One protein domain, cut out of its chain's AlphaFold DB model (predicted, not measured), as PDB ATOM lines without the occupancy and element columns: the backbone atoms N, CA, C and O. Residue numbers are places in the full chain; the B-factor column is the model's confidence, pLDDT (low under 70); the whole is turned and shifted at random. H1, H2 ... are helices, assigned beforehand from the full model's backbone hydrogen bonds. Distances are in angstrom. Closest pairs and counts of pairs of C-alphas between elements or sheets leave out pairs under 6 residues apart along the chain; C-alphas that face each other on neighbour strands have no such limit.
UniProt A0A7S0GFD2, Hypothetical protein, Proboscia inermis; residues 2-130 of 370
ATOM      1  N   ASN A   2     177.946 258.780 184.812       66.25
ATOM      2  CA  ASN A   2     177.669 257.357 184.539       66.25
ATOM      3  C   ASN A   2     176.461 256.772 185.322       66.25
ATOM      4  O   ASN A   2     175.646 256.054 184.754       66.25
ATOM      5  N   THR A   3     176.260 257.158 186.587       72.38
ATOM      6  CA  THR A   3     175.153 256.660 187.436       72.38
ATOM      7  C   THR A   3     173.761 257.068 186.940       72.38
ATOM      8  O   THR A   3     172.832 256.268 186.937       72.38
ATOM      9  N   MET A   4     173.602 258.298 186.446       72.62
ATOM     10  CA  MET A   4     172.307 258.789 185.956       72.62
ATOM     11  C   MET A   4     171.888 258.116 184.636       72.62
ATOM     12  O   MET A   4     170.701 257.880 184.411       72.62
ATOM     13  N   MET A   5     172.858 257.775 183.779       76.25
ATOM     14  CA  MET A   5     172.620 256.985 182.565       76.25
ATOM     15  C   MET A   5     172.246 255.544 182.900       76.25
ATOM     16  O   MET A   5     171.287 255.026 182.337       76.25
ATOM     17  N   GLN A   6     172.942 254.922 183.849       77.62
ATOM     18  CA  GLN A   6     172.649 253.554 184.272       77.62
ATOM     19  C   GLN A   6     171.286 253.435 184.977       77.62
ATOM     20  O   GLN A   6     170.579 252.457 184.750       77.62
ATOM     21  N   LYS A   7     170.849 254.458 185.729       81.94
ATOM     22  CA  LYS A   7     169.497 254.506 186.316       81.94
ATOM     23  C   LYS A   7     168.412 254.558 185.239       81.94
ATOM     24  O   LYS A   7     167.426 253.826 185.316       81.94
ATOM     25  N   LYS A   8     168.600 255.401 184.217       83.38
ATOM     26  CA  LYS A   8     167.685 255.476 183.066       83.38
ATOM     27  C   LYS A   8     167.690 254.174 182.265       83.38
ATOM     28  O   LYS A   8     166.623 253.694 181.912       83.38
ATOM     29  N   ALA A   9     168.861 253.581 182.034       81.62
ATOM     30  CA  ALA A   9     168.984 252.291 181.361       81.62
ATOM     31  C   ALA A   9     168.240 251.188 182.128       81.62
ATOM     32  O   ALA A   9     167.426 250.493 181.533       81.62
ATOM     33  N   GLY A  10     168.431 251.096 183.450       82.88
ATOM     34  CA  GLY A  10     167.697 250.162 184.308       82.88
ATOM     35  C   GLY A  10     166.182 250.327 184.194       82.88
ATOM     36  O   GLY A  10     165.475 249.342 184.014       82.88
ATOM     37  N   PHE A  11     165.691 251.571 184.187       84.75
ATOM     38  CA  PHE A  11     164.268 251.865 183.994       84.75
ATOM     39  C   PHE A  11     163.737 251.402 182.633       84.75
ATOM     40  O   PHE A  11     162.663 250.808 182.567       84.75
ATOM     41  N   PHE A  12     164.477 251.644 181.548       87.75
ATOM     42  CA  PHE A  12     164.067 251.177 180.224       87.75
ATOM     43  C   PHE A  12     164.106 249.648 180.124       87.75
ATOM     44  O   PHE A  12     163.157 249.067 179.609       87.75
ATOM     45  N   PHE A  13     165.124 248.983 180.681       86.62
ATOM     46  CA  PHE A  13     165.186 247.518 180.711       86.62
ATOM     47  C   PHE A  13     164.055 246.893 181.542       86.62
ATOM     48  O   PHE A  13     163.471 245.905 181.101       86.62
ATOM     49  N   ASP A  14     163.684 247.494 182.681       85.31
ATOM     50  CA  ASP A  14     162.540 247.045 183.496       85.31
ATOM     51  C   ASP A  14     161.221 247.157 182.713       85.31
ATOM     52  O   ASP A  14     160.377 246.265 182.761       85.31
ATOM     53  N   LYS A  15     161.060 248.230 181.924       87.06
ATOM     54  CA  LYS A  15     159.901 248.409 181.033       87.06
ATOM     55  C   LYS A  15     159.889 247.437 179.855       87.06
ATOM     56  O   LYS A  15     158.807 247.084 179.396       87.06
ATOM     57  N   CYS A  16     161.055 246.996 179.393       85.31
ATOM     58  CA  CYS A  16     161.191 246.016 178.319       85.31
ATOM     59  C   CYS A  16     161.055 244.555 178.792       85.31
ATOM     60  O   CYS A  16     161.101 243.656 177.959       85.31
ATOM     61  N   GLY A  17     160.902 244.296 180.099       83.31
ATOM     62  CA  GLY A  17     160.841 242.938 180.659       83.31
ATOM     63  C   GLY A  17     162.204 242.238 180.769       83.31
ATOM     64  O   GLY A  17     162.274 241.061 181.114       83.31
ATOM     65  N   GLU A  18     163.305 242.953 180.514       87.19
ATOM     66  CA  GLU A  18     164.671 242.435 180.633       87.19
ATOM     67  C   GLU A  18     165.232 242.651 182.045       87.19
ATOM     68  O   GLU A  18     166.178 243.411 182.286       87.19
ATOM     69  N   TYR A  19     164.648 241.939 183.005       84.75
ATOM     70  CA  TYR A  19     164.930 242.124 184.428       84.75
ATOM     71  C   TYR A  19     166.388 241.835 184.828       84.75
ATOM     72  O   TYR A  19     166.917 242.469 185.736       84.75
ATOM     73  N   GLY A  20     167.095 240.935 184.135       83.19
ATOM     74  CA  GLY A  20     168.504 240.636 184.435       83.19
ATOM     75  C   GLY A  20     169.467 241.792 184.122       83.19
ATOM     76  O   GLY A  20     170.405 242.061 184.888       83.19
ATOM     77  N   GLN A  21     169.221 242.506 183.017       83.12
ATOM     78  CA  GLN A  21     169.990 243.697 182.640       83.12
ATOM     79  C   GLN A  21     169.580 244.904 183.483       83.12
ATOM     80  O   GLN A  21     170.448 245.672 183.916       83.12
ATOM     81  N   ALA A  22     168.280 245.030 183.777       85.19
ATOM     82  CA  ALA A  22     167.748 246.043 184.681       85.19
ATOM     83  C   ALA A  22     168.401 245.939 186.066       85.19
ATOM     84  O   ALA A  22     169.013 246.901 186.529       85.19
ATOM     85  N   LEU A  23     168.391 244.742 186.663       83.69
ATOM     86  CA  LEU A  23     169.007 244.460 187.958       83.69
ATOM     87  C   LEU A  23     170.496 244.818 187.960       83.69
ATOM     88  O   LEU A  23     170.959 245.574 188.809       83.69
ATOM     89  N   SER A  24     171.245 244.349 186.959       84.44
ATOM     90  CA  SER A  24     172.679 244.649 186.845       84.44
ATOM     91  C   SER A  24     172.956 246.154 186.725       84.44
ATOM     92  O   SER A  24     173.984 246.630 187.203       84.44
ATOM     93  N   SER A  25     172.054 246.909 186.094       84.12
ATOM     94  CA  SER A  25     172.165 248.363 185.940       84.12
ATOM     95  C   SER A  25     171.825 249.103 187.235       84.12
ATOM     96  O   SER A  25     172.537 250.034 187.610       84.12
ATOM     97  N   TYR A  26     170.792 248.659 187.959       86.00
ATOM     98  CA  TYR A  26     170.407 249.220 189.257       86.00
ATOM     99  C   TYR A  26     171.449 248.957 190.347       86.00
ATOM    100  O   TYR A  26     171.796 249.883 191.084       86.00
ATOM    101  N   LEU A  27     172.024 247.751 190.391       83.81
ATOM    102  CA  LEU A  27     173.093 247.400 191.331       83.81
ATOM    103  C   LEU A  27     174.341 248.271 191.128       83.81
ATOM    104  O   LEU A  27     174.917 248.755 192.099       83.81
ATOM    105  N   LYS A  28     174.718 248.565 189.875       83.00
ATOM    106  CA  LYS A  28     175.837 249.479 189.571       83.00
ATOM    107  C   LYS A  28     175.558 250.933 189.975       83.00
ATOM    108  O   LYS A  28     176.496 251.677 190.249       83.00
ATOM    109  N   CYS A  29     174.288 251.336 190.025       79.94
ATOM    110  CA  CYS A  29     173.880 252.665 190.487       79.94
ATOM    111  C   CYS A  29     173.778 252.787 192.009       79.94
ATOM    112  O   CYS A  29     173.643 253.905 192.499       79.94
ATOM    113  N   GLY A  30     173.775 251.667 192.740       79.75
ATOM    114  CA  GLY A  30     173.421 251.641 194.159       79.75
ATOM    115  C   GLY A  30     171.927 251.870 194.432       79.75
ATOM    116  O   GLY A  30     171.551 252.176 195.558       79.75
ATOM    117  N   GLU A  31     171.060 251.727 193.425       83.88
ATOM    118  CA  GLU A  31     169.604 251.903 193.549       83.88
ATOM    119  C   GLU A  31     168.948 250.576 193.956       83.88
ATOM    120  O   GLU A  31     168.312 249.895 193.150       83.88
ATOM    121  N   ILE A  32     169.139 250.192 195.221       85.50
ATOM    122  CA  ILE A  32     168.731 248.880 195.753       85.50
ATOM    123  C   ILE A  32     167.204 248.704 195.718       85.50
ATOM    124  O   ILE A  32     166.731 247.633 195.352       85.50
ATOM    125  N   GLN A  33     166.424 249.751 196.003       85.25
ATOM    126  CA  GLN A  33     164.958 249.659 196.007       85.25
ATOM    127  C   GLN A  33     164.390 249.275 194.636       85.25
ATOM    128  O   GLN A  33     163.607 248.339 194.508       85.25
ATOM    129  N   HIS A  34     164.842 249.964 193.588       84.56
ATOM    130  CA  HIS A  34     164.412 249.696 192.217       84.56
ATOM    131  C   HIS A  34     164.868 248.308 191.743       84.56
ATOM    132  O   HIS A  34     164.161 247.645 190.986       84.56
ATOM    133  N   ALA A  35     166.031 247.846 192.217       85.88
ATOM    134  CA  ALA A  35     166.499 246.481 191.998       85.88
ATOM    135  C   ALA A  35     165.575 245.437 192.652       85.88
ATOM    136  O   ALA A  35     165.250 244.446 192.001       85.88
ATOM    137  N   ILE A  36     165.114 245.672 193.888       87.50
ATOM    138  CA  ILE A  36     164.158 244.797 194.587       87.50
ATOM    139  C   ILE A  36     162.837 244.725 193.819       87.50
ATOM    140  O   ILE A  36     162.355 243.629 193.543       87.50
ATOM    141  N   ASP A  37     162.287 245.872 193.418       86.00
ATOM    142  CA  ASP A  37     161.020 245.924 192.684       86.00
ATOM    143  C   ASP A  37     161.112 245.177 191.344       86.00
ATOM    144  O   ASP A  37     160.191 244.459 190.955       86.00
ATOM    145  N   SER A  38     162.238 245.323 190.639       85.75
ATOM    146  CA  SER A  38     162.499 244.625 189.377       85.75
ATOM    147  C   SER A  38     162.653 243.112 189.588       85.75
ATOM    148  O   SER A  38     162.060 242.323 188.852       85.75
ATOM    149  N   ALA A  39     163.371 242.690 190.637       86.00
ATOM    150  CA  ALA A  39     163.518 241.278 191.000       86.00
ATOM    151  C   ALA A  39     162.181 240.638 191.420       86.00
ATOM    152  O   ALA A  39     161.885 239.517 191.005       86.00
ATOM    153  N   GLY A  40     161.351 241.367 192.173       85.25
ATOM    154  CA  GLY A  40     160.003 240.947 192.558       85.25
ATOM    155  C   GLY A  40     159.086 240.732 191.353       85.25
ATOM    156  O   GLY A  40     158.428 239.699 191.258       85.25
ATOM    157  N   LYS A  41     159.099 241.656 190.379       85.00
ATOM    158  CA  LYS A  41     158.333 241.518 189.121       85.00
ATOM    159  C   LYS A  41     158.810 240.351 188.261       85.00
ATOM    160  O   LYS A  41     157.994 239.689 187.630       85.00
ATOM    161  N   ALA A  42     160.122 240.123 188.217       84.69
ATOM    162  CA  ALA A  42     160.716 239.054 187.424       84.69
ATOM    163  C   ALA A  42     160.344 237.659 187.937       84.69
ATOM    164  O   ALA A  42     160.317 236.717 187.148       84.69
ATOM    165  N   ASN A  43     160.123 237.536 189.254       80.62
ATOM    166  CA  ASN A  43     159.843 236.295 189.980       80.62
ATOM    167  C   ASN A  43     160.712 235.106 189.516       80.62
ATOM    168  O   ASN A  43     160.231 233.998 189.292       80.62
ATOM    169  N   ASN A  44     162.005 235.371 189.303       86.38
ATOM    170  CA  ASN A  44     162.979 234.399 188.818       86.38
ATOM    171  C   ASN A  44     163.946 234.042 189.951       86.38
ATOM    172  O   ASN A  44     164.590 234.927 190.526       86.38
ATOM    173  N   ASP A  45     164.079 232.749 190.245       83.81
ATOM    174  CA  ASP A  45     164.915 232.258 191.343       83.81
ATOM    175  C   ASP A  45     166.398 232.617 191.163       83.81
ATOM    176  O   ASP A  45     167.048 233.012 192.128       83.81
ATOM    177  N   LEU A  46     166.935 232.594 189.937       86.00
ATOM    178  CA  LEU A  46     168.336 232.959 189.676       86.00
ATOM    179  C   LEU A  46     168.611 234.439 189.969       86.00
ATOM    180  O   LEU A  46     169.646 234.783 190.540       86.00
ATOM    181  N   LEU A  47     167.683 235.324 189.591       84.81
ATOM    182  CA  LEU A  47     167.801 236.760 189.875       84.81
ATOM    183  C   LEU A  47     167.616 237.048 191.365       84.81
ATOM    184  O   LEU A  47     168.303 237.911 191.907       84.81
ATOM    185  N   THR A  48     166.736 236.294 192.022       85.81
ATOM    186  CA  THR A  48     166.518 236.368 193.468       85.81
ATOM    187  C   THR A  48     167.771 235.966 194.235       85.81
ATOM    188  O   THR A  48     168.211 236.725 195.091       85.81
ATOM    189  N   HIS A  49     168.383 234.824 193.906       86.38
ATOM    190  CA  HIS A  49     169.630 234.381 194.531       86.38
ATOM    191  C   HIS A  49     170.743 235.405 194.331       86.38
ATOM    192  O   HIS A  49     171.320 235.867 195.306       86.38
ATOM    193  N   ARG A  50     170.938 235.887 193.099       86.06
ATOM    194  CA  ARG A  50     171.926 236.936 192.819       86.06
ATOM    195  C   ARG A  50     171.687 238.217 193.629       86.06
ATOM    196  O   ARG A  50     172.644 238.883 194.014       86.06
ATOM    197  N   MET A  51     170.427 238.586 193.853       85.81
ATOM    198  CA  MET A  51     170.077 239.738 194.685       85.81
ATOM    199  C   MET A  51     170.366 239.471 196.166       85.81
ATOM    200  O   MET A  51     170.890 240.347 196.846       85.81
ATOM    201  N   ILE A  52     170.076 238.267 196.663       85.81
ATOM    202  CA  ILE A  52     170.395 237.863 198.038       85.81
ATOM    203  C   ILE A  52     171.912 237.863 198.257       85.81
ATOM    204  O   ILE A  52     172.361 238.476 199.220       85.81
ATOM    205  N   ASP A  53     172.700 237.284 197.350       85.75
ATOM    206  CA  ASP A  53     174.168 237.251 197.437       85.75
ATOM    207  C   ASP A  53     174.754 238.674 197.481       85.75
ATOM    208  O   ASP A  53     175.678 238.964 198.245       85.75
ATOM    209  N   PHE A  54     174.165 239.599 196.712       85.50
ATOM    210  CA  PHE A  54     174.521 241.017 196.765       85.50
ATOM    211  C   PHE A  54     174.175 241.658 198.115       85.50
ATOM    212  O   PHE A  54     174.989 242.384 198.679       85.50
ATOM    213  N   LEU A  55     172.987 241.389 198.662       85.12
ATOM    214  CA  LEU A  55     172.562 241.938 199.955       85.12
ATOM    215  C   LEU A  55     173.363 241.359 201.132       85.12
ATOM    216  O   LEU A  55     173.638 242.072 202.097       85.12
ATOM    217  N   MET A  56     173.781 240.098 201.034       82.38
ATOM    218  CA  MET A  56     174.634 239.420 202.014       82.38
ATOM    219  C   MET A  56     176.113 239.810 201.890       82.38
ATOM    220  O   MET A  56     176.917 239.438 202.740       82.38
ATOM    221  N   GLY A  57     176.476 240.596 200.875       83.06
ATOM    222  CA  GLY A  57     177.831 241.094 200.685       83.06
ATOM    223  C   GLY A  57     178.802 240.083 200.078       83.06
ATOM    224  O   GLY A  57     180.007 240.317 200.106       83.06
ATOM    225  N   GLU A  58     178.323 238.979 199.501       81.94
ATOM    226  CA  GLU A  58     179.193 237.991 198.843       81.94
ATOM    227  C   GLU A  58     179.828 238.559 197.564       81.94
ATOM    228  O   GLU A  58     180.930 238.171 197.179       81.94
ATOM    229  N   THR A  59     179.166 239.530 196.925       74.94
ATOM    230  CA  THR A  59     179.657 240.156 195.690       74.94
ATOM    231  C   THR A  59     180.479 241.428 195.906       74.94
ATOM    232  O   THR A  59     181.339 241.731 195.084       74.94
ATOM    233  N   ASP A  60     180.192 242.209 196.953       74.56
ATOM    234  CA  ASP A  60     180.814 243.523 197.198       74.56
ATOM    235  C   ASP A  60     181.591 243.604 198.528       74.56
ATOM    236  O   ASP A  60     182.179 244.640 198.842       74.56
ATOM    237  N   GLY A  61     181.618 242.512 199.298       74.00
ATOM    238  CA  GLY A  61     182.284 242.412 200.594       74.00
ATOM    239  C   GLY A  61     181.580 243.157 201.732       74.00
ATOM    240  O   GLY A  61     182.145 243.236 202.823       74.00
ATOM    241  N   GLN A  62     180.390 243.731 201.510       75.50
ATOM    242  CA  GLN A  62     179.666 244.522 202.506       75.50
ATOM    243  C   GLN A  62     178.242 244.006 202.705       75.50
ATOM    244  O   GLN A  62     177.367 244.213 201.867       75.50
ATOM    245  N   THR A  63     177.971 243.427 203.875       77.06
ATOM    246  CA  THR A  63     176.607 243.055 204.274       77.06
ATOM    247  C   THR A  63     175.730 244.303 204.351       77.06
ATOM    248  O   THR A  63     176.036 245.236 205.101       77.06
ATOM    249  N   LYS A  64     174.646 244.327 203.574       83.75
ATOM    250  CA  LYS A  64     173.664 245.416 203.578       83.75
ATOM    251  C   LYS A  64     172.696 245.276 204.748       83.75
ATOM    252  O   LYS A  64     172.681 244.273 205.459       83.75
ATOM    253  N   ASP A  65     171.877 246.306 204.936       82.31
ATOM    254  CA  ASP A  65     170.838 246.297 205.959       82.31
ATOM    255  C   ASP A  65     169.833 245.154 205.695       82.31
ATOM    256  O   ASP A  65     169.311 245.053 204.574       82.31
ATOM    257  N   PRO A  66     169.523 244.304 206.692       83.81
ATOM    258  CA  PRO A  66     168.581 243.200 206.517       83.81
ATOM    259  C   PRO A  66     167.165 243.643 206.103       83.81
ATOM    260  O   PRO A  66     166.403 242.827 205.579       83.81
ATOM    261  N   SER A  67     166.814 244.924 206.272       86.44
ATOM    262  CA  SER A  67     165.558 245.516 205.793       86.44
ATOM    263  C   SER A  67     165.354 245.313 204.290       86.44
ATOM    264  O   SER A  67     164.241 245.017 203.862       86.44
ATOM    265  N   TYR A  68     166.423 245.366 203.488       87.69
ATOM    266  CA  TYR A  68     166.334 245.135 202.042       87.69
ATOM    267  C   TYR A  68     166.001 243.679 201.699       87.69
ATOM    268  O   TYR A  68     165.241 243.411 200.771       87.69
ATOM    269  N   VAL A  69     166.531 242.724 202.469       87.38
ATOM    270  CA  VAL A  69     166.212 241.296 202.305       87.38
ATOM    271  C   VAL A  69     164.750 241.040 202.669       87.38
ATOM    272  O   VAL A  69     164.055 240.294 201.981       87.38
ATOM    273  N   TYR A  70     164.262 241.685 203.731       89.88
ATOM    274  CA  TYR A  70     162.853 241.628 204.110       89.88
ATOM    275  C   TYR A  70     161.942 242.151 202.992       89.88
ATOM    276  O   TYR A  70     160.991 241.469 202.609       89.88
ATOM    277  N   GLU A  71     162.245 243.324 202.433       89.12
ATOM    278  CA  GLU A  71     161.452 243.913 201.351       89.12
ATOM    279  C   GLU A  71     161.453 243.049 200.087       89.12
ATOM    280  O   GLU A  71     160.400 242.868 199.474       89.12
ATOM    281  N   LEU A  72     162.589 242.430 199.750       89.56
ATOM    282  CA  LEU A  72     162.677 241.462 198.659       89.56
ATOM    283  C   LEU A  72     161.750 240.262 198.873       89.56
ATOM    284  O   LEU A  72     161.016 239.886 197.960       89.56
ATOM    285  N   TYR A  73     161.727 239.673 200.071       90.94
ATOM    286  CA  TYR A  73     160.830 238.548 200.348       90.94
ATOM    287  C   TYR A  73     159.352 238.935 200.309       90.94
ATOM    288  O   TYR A  73     158.537 238.132 199.852       90.94
ATOM    289  N   ILE A  74     158.999 240.151 200.732       89.69
ATOM    290  CA  ILE A  74     157.635 240.669 200.581       89.69
ATOM    291  C   ILE A  74     157.281 240.840 199.099       89.69
ATOM    292  O   ILE A  74     156.210 240.401 198.687       89.69
ATOM    293  N   ALA A  75     158.181 241.413 198.293       88.75
ATOM    294  CA  ALA A  75     157.966 241.613 196.860       88.75
ATOM    295  C   ALA A  75     157.811 240.289 196.089       88.75
ATOM    296  O   ALA A  75     157.033 240.216 195.142       88.75
ATOM    297  N   LEU A  76     158.507 239.233 196.520       88.38
ATOM    298  CA  LEU A  76     158.419 237.883 195.948       88.38
ATOM    299  C   LEU A  76     157.230 237.058 196.472       88.38
ATOM    300  O   LEU A  76     157.043 235.919 196.052       88.38
ATOM    301  N   GLY A  77     156.467 237.570 197.443       86.81
ATOM    302  CA  GLY A  77     155.402 236.811 198.107       86.81
ATOM    303  C   GLY A  77     155.902 235.673 199.013       86.81
ATOM    304  O   GLY A  77     155.116 234.830 199.448       86.81
ATOM    305  N   LYS A  78     157.199 235.636 199.349       88.88
ATOM    306  CA  LYS A  78     157.803 234.667 200.283       88.88
ATOM    307  C   LYS A  78     157.590 235.117 201.738       88.88
ATOM    308  O   LYS A  78     158.533 235.364 202.488       88.88
ATOM    309  N   TYR A  79     156.328 235.223 202.160       89.62
ATOM    310  CA  TYR A  79     155.945 235.794 203.464       89.62
ATOM    311  C   TYR A  79     156.487 235.028 204.680       89.62
ATOM    312  O   TYR A  79     156.771 235.636 205.712       89.62
ATOM    313  N   ALA A  80     156.651 233.705 204.575       87.56
ATOM    314  CA  ALA A  80     157.204 232.892 205.658       87.56
ATOM    315  C   ALA A  80     158.669 233.257 205.958       87.56
ATOM    316  O   ALA A  80     159.053 233.380 207.122       87.56
ATOM    317  N   ASP A  81     159.473 233.486 204.918       89.00
ATOM    318  CA  ASP A  81     160.869 233.896 205.069       89.00
ATOM    319  C   ASP A  81     160.974 235.377 205.439       89.00
ATOM    320  O   ASP A  81     161.769 235.729 206.311       89.00
ATOM    321  N   ALA A  82     160.083 236.226 204.914       91.12
ATOM    322  CA  ALA A  82     159.948 237.610 205.369       91.12
ATOM    323  C   ALA A  82     159.690 237.689 206.886       91.12
ATOM    324  O   ALA A  82     160.320 238.487 207.578       91.12
ATOM    325  N   ALA A  83     158.826 236.826 207.433       91.12
ATOM    326  CA  ALA A  83     158.554 236.787 208.869       91.12
ATOM    327  C   ALA A  83     159.793 236.400 209.697       91.12
ATOM    328  O   ALA A  83     160.039 236.995 210.748       91.12
ATOM    329  N   LYS A  84     160.603 235.439 209.228       91.19
ATOM    330  CA  LYS A  84     161.869 235.064 209.886       91.19
ATOM    331  C   LYS A  84     162.863 236.225 209.865       91.19
ATOM    332  O   LYS A  84     163.431 236.553 210.906       91.19
ATOM    333  N   THR A  85     163.023 236.883 208.718       91.50
ATOM    334  CA  THR A  85     163.904 238.051 208.572       91.50
ATOM    335  C   THR A  85     163.442 239.211 209.452       91.50
ATOM    336  O   THR A  85     164.256 239.818 210.141       91.50
ATOM    337  N   ALA A  86     162.135 239.468 209.536       92.56
ATOM    338  CA  ALA A  86     161.578 240.495 210.415       92.56
ATOM    339  C   ALA A  86     161.879 240.238 211.899       92.56
ATOM    340  O   ALA A  86     162.152 241.179 212.643       92.56
ATOM    341  N   ILE A  87     161.872 238.974 212.340       91.88
ATOM    342  CA  ILE A  87     162.272 238.602 213.706       91.88
ATOM    343  C   ILE A  87     163.750 238.931 213.946       91.88
ATOM    344  O   ILE A  87     164.096 239.403 215.029       91.88
ATOM    345  N   ILE A  88     164.618 238.695 212.958       90.38
ATOM    346  CA  ILE A  88     166.048 239.028 213.043       90.38
ATOM    347  C   ILE A  88     166.231 240.550 213.122       90.38
ATOM    348  O   ILE A  88     166.878 241.020 214.056       90.38
ATOM    349  N   ILE A  89     165.592 241.312 212.227       90.69
ATOM    350  CA  ILE A  89     165.631 242.787 212.221       90.69
ATOM    351  C   ILE A  89     165.157 243.349 213.564       90.69
ATOM    352  O   ILE A  89     165.827 244.172 214.182       90.69
ATOM    353  N   ALA A  90     164.008 242.880 214.056       91.38
ATOM    354  CA  ALA A  90     163.448 243.367 215.309       91.38
ATOM    355  C   ALA A  90     164.368 243.078 216.506       91.38
ATOM    356  O   ALA A  90     164.509 243.933 217.377       91.38
ATOM    357  N   LYS A  91     165.036 241.917 216.538       89.62
ATOM    358  CA  LYS A  91     166.053 241.624 217.558       89.62
ATOM    359  C   LYS A  91     167.275 242.523 217.437       89.62
ATOM    360  O   LYS A  91     167.768 242.996 218.454       89.62
ATOM    361  N   GLN A  92     167.742 242.786 216.220       88.81
ATOM    362  CA  GLN A  92     168.881 243.669 215.991       88.81
ATOM    363  C   GLN A  92     168.608 245.072 216.552       88.81
ATOM    364  O   GLN A  92     169.417 245.581 217.329       88.81
ATOM    365  N   TYR A  93     167.423 245.628 216.281       89.12
ATOM    366  CA  TYR A  93     166.991 246.899 216.869       89.12
ATOM    367  C   TYR A  93     166.907 246.852 218.405       89.12
ATOM    368  O   TYR A  93     167.250 247.826 219.071       89.12
ATOM    369  N   GLN A  94     166.491 245.725 218.997       86.62
ATOM    370  CA  GLN A  94     166.423 245.558 220.458       86.62
ATOM    371  C   GLN A  94     167.803 245.445 221.134       86.62
ATOM    372  O   GLN A  94     167.966 245.920 222.263       86.62
ATOM    373  N   GLU A  95     168.755 244.761 220.496       84.81
ATOM    374  CA  GLU A  95     170.052 244.392 221.080       84.81
ATOM    375  C   GLU A  95     171.137 245.442 220.822       84.81
ATOM    376  O   GLU A  95     171.833 245.840 221.762       84.81
ATOM    377  N   ILE A  96     171.263 245.895 219.571       81.31
ATOM    378  CA  ILE A  96     172.342 246.781 219.123       81.31
ATOM    379  C   ILE A  96     171.944 248.241 219.326       81.31
ATOM    380  O   ILE A  96     172.604 248.958 220.076       81.31
ATOM    381  N   ASP A  97     170.837 248.656 218.713       75.69
ATOM    382  CA  ASP A  97     170.450 250.072 218.664       75.69
ATOM    383  C   ASP A  97     169.676 250.516 219.914       75.69
ATOM    384  O   ASP A  97     169.654 251.696 220.265       75.69
ATOM    385  N   GLY A  98     169.025 249.570 220.601       83.12
ATOM    386  CA  GLY A  98     168.102 249.863 221.697       83.12
ATOM    387  C   GLY A  98     166.839 250.610 221.244       83.12
ATOM    388  O   GLY A  98     166.128 251.165 222.085       83.12
ATOM    389  N   ASP A  99     166.546 250.627 219.939       87.69
ATOM    390  CA  ASP A  99     165.368 251.276 219.363       87.69
ATOM    391  C   ASP A  99     164.165 250.320 219.372       87.69
ATOM    392  O   ASP A  99     163.838 249.619 218.408       87.69
ATOM    393  N   TYR A 100     163.472 250.296 220.510       87.44
ATOM    394  CA  TYR A 100     162.256 249.502 220.685       87.44
ATOM    395  C   TYR A 100     161.091 249.981 219.814       87.44
ATOM    396  O   TYR A 100     160.226 249.172 219.472       87.44
ATOM    397  N   ASP A 101     161.072 251.258 219.421       88.19
ATOM    398  CA  ASP A 101     160.008 251.811 218.587       88.19
ATOM    399  C   ASP A 101     160.161 251.303 217.140       88.19
ATOM    400  O   ASP A 101     159.173 250.924 216.506       88.19
ATOM    401  N   ALA A 102     161.390 251.236 216.614       89.62
ATOM    402  CA  ALA A 102     161.679 250.633 215.309       89.62
ATOM    403  C   ALA A 102     161.396 249.124 215.291       89.62
ATOM    404  O   ALA A 102     160.764 248.628 214.349       89.62
ATOM    405  N   ALA A 103     161.779 248.404 216.353       91.62
ATOM    406  CA  ALA A 103     161.447 246.990 216.512       91.62
ATOM    407  C   ALA A 103     159.925 246.767 216.513       91.62
ATOM    408  O   ALA A 103     159.416 245.924 215.772       91.62
ATOM    409  N   HIS A 104     159.182 247.563 217.291       92.81
ATOM    410  CA  HIS A 104     157.720 247.490 217.368       92.81
ATOM    411  C   HIS A 104     157.061 247.760 216.011       92.81
ATOM    412  O   HIS A 104     156.240 246.955 215.564       92.81
ATOM    413  N   ARG A 105     157.482 248.821 215.306       92.12
ATOM    414  CA  ARG A 105     156.985 249.148 213.959       92.12
ATOM    415  C   ARG A 105     157.239 248.025 212.957       92.12
ATOM    416  O   ARG A 105     156.346 247.713 212.175       92.12
ATOM    417  N   THR A 106     158.429 247.425 212.968       92.38
ATOM    418  CA  THR A 106     158.799 246.340 212.042       92.38
ATOM    419  C   THR A 106     157.942 245.101 212.276       92.38
ATOM    420  O   THR A 106     157.369 244.552 211.332       92.38
ATOM    421  N   VAL A 107     157.778 244.703 213.540       93.69
ATOM    422  CA  VAL A 107     156.928 243.567 213.918       93.69
ATOM    423  C   VAL A 107     155.475 243.819 213.515       93.69
ATOM    424  O   VAL A 107     154.867 242.965 212.875       93.69
ATOM    425  N   TYR A 108     154.931 245.000 213.821       93.75
ATOM    426  CA  TYR A 108     153.563 245.365 213.453       93.75
ATOM    427  C   TYR A 108     153.343 245.361 211.932       93.75
ATOM    428  O   TYR A 108     152.400 244.732 211.453       93.75
ATOM    429  N   LYS A 109     154.233 246.006 211.163       92.31
ATOM    430  CA  LYS A 109     154.172 246.018 209.691       92.31
ATOM    431  C   LYS A 109     154.155 244.603 209.122       92.31
ATOM    432  O   LYS A 109     153.373 244.325 208.219       92.31
ATOM    433  N   THR A 110     154.989 243.726 209.675       92.62
ATOM    434  CA  THR A 110     155.077 242.329 209.248       92.62
ATOM    435  C   THR A 110     153.778 241.588 209.554       92.62
ATOM    436  O   THR A 110     153.204 240.993 208.652       92.62
ATOM    437  N   ILE A 111     153.246 241.685 210.780       92.19
ATOM    438  CA  ILE A 111     151.958 241.066 211.146       92.19
ATOM    439  C   ILE A 111     150.846 241.519 210.193       92.19
ATOM    440  O   ILE A 111     150.154 240.678 209.627       92.19
ATOM    441  N   ASN A 112     150.731 242.827 209.950       91.44
ATOM    442  CA  ASN A 112     149.719 243.373 209.051       91.44
ATOM    443  C   ASN A 112     149.898 242.884 207.601       91.44
ATOM    444  O   ASN A 112     148.919 242.572 206.924       91.44
ATOM    445  N   ALA A 113     151.143 242.779 207.122       90.44
ATOM    446  CA  ALA A 113     151.440 242.253 205.792       90.44
ATOM    447  C   ALA A 113     151.032 240.777 205.655       90.44
ATOM    448  O   ALA A 113     150.404 240.424 204.659       90.44
ATOM    449  N   LEU A 114     151.327 239.932 206.649       90.88
ATOM    450  CA  LEU A 114     150.899 238.529 206.640       90.88
ATOM    451  C   LEU A 114     149.370 238.403 206.703       90.88
ATOM    452  O   LEU A 114     148.783 237.668 205.910       90.88
ATOM    453  N   GLU A 115     148.712 239.159 207.585       88.88
ATOM    454  CA  GLU A 115     147.255 239.099 207.756       88.88
ATOM    455  C   GLU A 115     146.488 239.591 206.516       88.88
ATOM    456  O   GLU A 115     145.427 239.035 206.208       88.88
ATOM    457  N   SER A 116     147.045 240.566 205.783       89.06
ATOM    458  CA  SER A 116     146.497 241.084 204.516       89.06
ATOM    459  C   SER A 116     146.579 240.069 203.372       89.06
ATOM    460  O   SER A 116     145.701 240.038 202.516       89.06
ATOM    461  N   HIS A 117     147.603 239.211 203.373       88.44
ATOM    462  CA  HIS A 117     147.785 238.150 202.375       88.44
ATOM    463  C   HIS A 117     147.237 236.792 202.840       88.44
ATOM    464  O   HIS A 117     147.491 235.774 202.203       88.44
ATOM    465  N   ASN A 118     146.479 236.766 203.946       86.50
ATOM    466  CA  ASN A 118     145.938 235.553 204.570       86.50
ATOM    467  C   ASN A 118     147.004 234.482 204.874       86.50
ATOM    468  O   ASN A 118     146.721 233.286 204.853       86.50
ATOM    469  N   VAL A 119     148.227 234.915 205.188       87.56
ATOM    470  CA  VAL A 119     149.314 234.039 205.631       87.56
ATOM    471  C   VAL A 119     149.298 233.957 207.158       87.56
ATOM    472  O   VAL A 119     149.141 234.983 207.828       87.56
ATOM    473  N   PRO A 120     149.477 232.762 207.747       85.56
ATOM    474  CA  PRO A 120     149.502 232.612 209.193       85.56
ATOM    475  C   PRO A 120     150.682 233.340 209.831       85.56
ATOM    476  O   PRO A 120     151.830 233.216 209.407       85.56
ATOM    477  N   VAL A 121     150.394 234.063 210.908       89.50
ATOM    478  CA  VAL A 121     151.401 234.795 211.676       89.50
ATOM    479  C   VAL A 121     152.102 233.843 212.652       89.50
ATOM    480  O   VAL A 121     151.431 233.265 213.512       89.50
ATOM    481  N   PRO A 122     153.443 233.710 212.607       90.31
ATOM    482  CA  PRO A 122     154.172 232.870 213.551       90.31
ATOM    483  C   PRO A 122     153.967 233.304 215.008       90.31
ATOM    484  O   PRO A 122     154.057 234.493 215.333       90.31
ATOM    485  N   ARG A 123     153.795 232.331 215.916       88.88
ATOM    486  CA  ARG A 123     153.616 232.567 217.365       88.88
ATOM    487  C   ARG A 123     154.687 233.490 217.947       88.88
ATOM    488  O   ARG A 123     154.367 234.438 218.658       88.88
ATOM    489  N   ARG A 124     155.950 233.266 217.577       89.50
ATOM    490  CA  ARG A 124     157.088 234.079 218.026       89.50
ATOM    491  C   ARG A 124     156.936 235.561 217.673       89.50
ATOM    492  O   ARG A 124     157.278 236.416 218.483       89.50
ATOM    493  N   LEU A 125     156.408 235.872 216.486       91.25
ATOM    494  CA  LEU A 125     156.188 237.252 216.051       91.25
ATOM    495  C   LEU A 125     155.080 237.916 216.887       91.25
ATOM    496  O   LEU A 125     155.236 239.061 217.313       91.25
ATOM    497  N   ARG A 126     154.008 237.174 217.206       91.19
ATOM    498  CA  ARG A 126     152.943 237.644 218.110       91.19
ATOM    499  C   ARG A 126     153.461 237.877 219.535       91.19
ATOM    500  O   ARG A 126     153.162 238.908 220.129       91.19
ATOM    501  N   GLU A 127     154.274 236.972 220.076       90.38
ATOM    502  CA  GLU A 127     154.886 237.122 221.409       90.38
ATOM    503  C   GLU A 127     155.821 238.341 221.488       90.38
ATOM    504  O   GLU A 127     155.792 239.094 222.471       90.38
ATOM    505  N   MET A 128     156.609 238.585 220.433       91.88
ATOM    506  CA  MET A 128     157.432 239.792 220.315       91.88
ATOM    507  C   MET A 128     156.573 241.056 220.276       91.88
ATOM    508  O   MET A 128     156.861 242.002 221.012       91.88
ATOM    509  N   PHE A 129     155.494 241.061 219.484       93.31
ATOM    510  CA  PHE A 129     154.552 242.179 219.437       93.31
ATOM    511  C   PHE A 129     153.952 242.464 220.813       93.31
ATOM    512  O   PHE A 129     154.017 243.597 221.279       93.31
ATOM    513  N   VAL A 130     153.427 241.443 221.496       93.00
ATOM    514  CA  VAL A 130     152.833 241.576 222.835       93.00
ATOM    515  C   VAL A 130     153.832 242.175 223.820       93.00
ATOM    516  O   VAL A 130     153.478 243.083 224.571       93.00
TER     517      VAL A 130
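This is residues 2 to 130 of the 370 residues of the protein "Hypothetical protein" of Proboscia inermis (UniProt A0A7S0GFD2). Seven helices, H1 to H7, stand side by side in a zigzag file along the longest axis, each running against the one before it, and the short helix H8 lies obliquely at the far end over H7. H5 is nearest the middle, while H1 and H8 lie at the two ends. The printed part has 129 residues, with eight named helices, H1 to H8 in order along the chain, and no named strand; the class is all helix. H1 to H5 form an up and down bundle, helices side by side in alternating directions. The whole is compact, with a radius of gyration of the C-alphas of 15.9 A and spans of 47 by 32 by 22 A.

The longest helix, H6, residues 79 to 97, touches H7, residues 100 to 116, opposite ways at a shallow tilt of 8 degrees; their closest C-alphas, of Ala 90 and Ala 103, are 4.3 A apart. H8, residues 123 to 130, touches H7 at a steep tilt of 51 degrees, with residues 104 to 111 of H7 alone; the closest C-alphas, of Val 107 and Phe 129, are 6.2 A apart. H6 and H8 are close but not clearly touching. H6 also touches H5, residues 66 to 75, opposite ways at a shallow tilt of 20 degrees, closest at the C-alphas of Tyr 70 and Ala 82, 5.1 A. H5 touches H3, residues 32 to 42, the same way at a shallow tilt of 28 degrees, closest at the C-alphas of Gly 40 and Ala 75, 4.8 A. H4, residues 45 to 55, touches both: the closest C-alphas are those of Ala 39 and Thr 48, 6.3 A, and of Leu 55 and Val 69, 6.8 A. H2, residues 19 to 29, forms a hairpin with H3, closest at the C-alphas of Leu 23 and Ala 35, 5.2 A. H1, residues 2 to 15, forms a hairpin with H2, closest at the C-alphas of Gly 10 and Ala 22, 4.1 A. H1 and H6 are apart. Each O i to N i+4 pair is within hydrogen-bond range in H1, H2, H3, H4, H5, H7 and H8; in H6 it is 14 of 15.

H6 is 25.4 A long, from C-alpha 79 at (155.945, 235.794, 203.464), and H7 is 24.1 A. H1 is 20.2 A long, from C-alpha 2 at (177.669, 257.357, 184.539). H8 ends at C-alpha 130 at (152.833, 241.576, 222.835).

The C-alphas of Asn 2 and Val 130, the two farthest apart, are 48.3 A apart. The printed part has no cut and no long link. Residue 2 is under 70 in pLDDT; the mean of the printed part is 86.2.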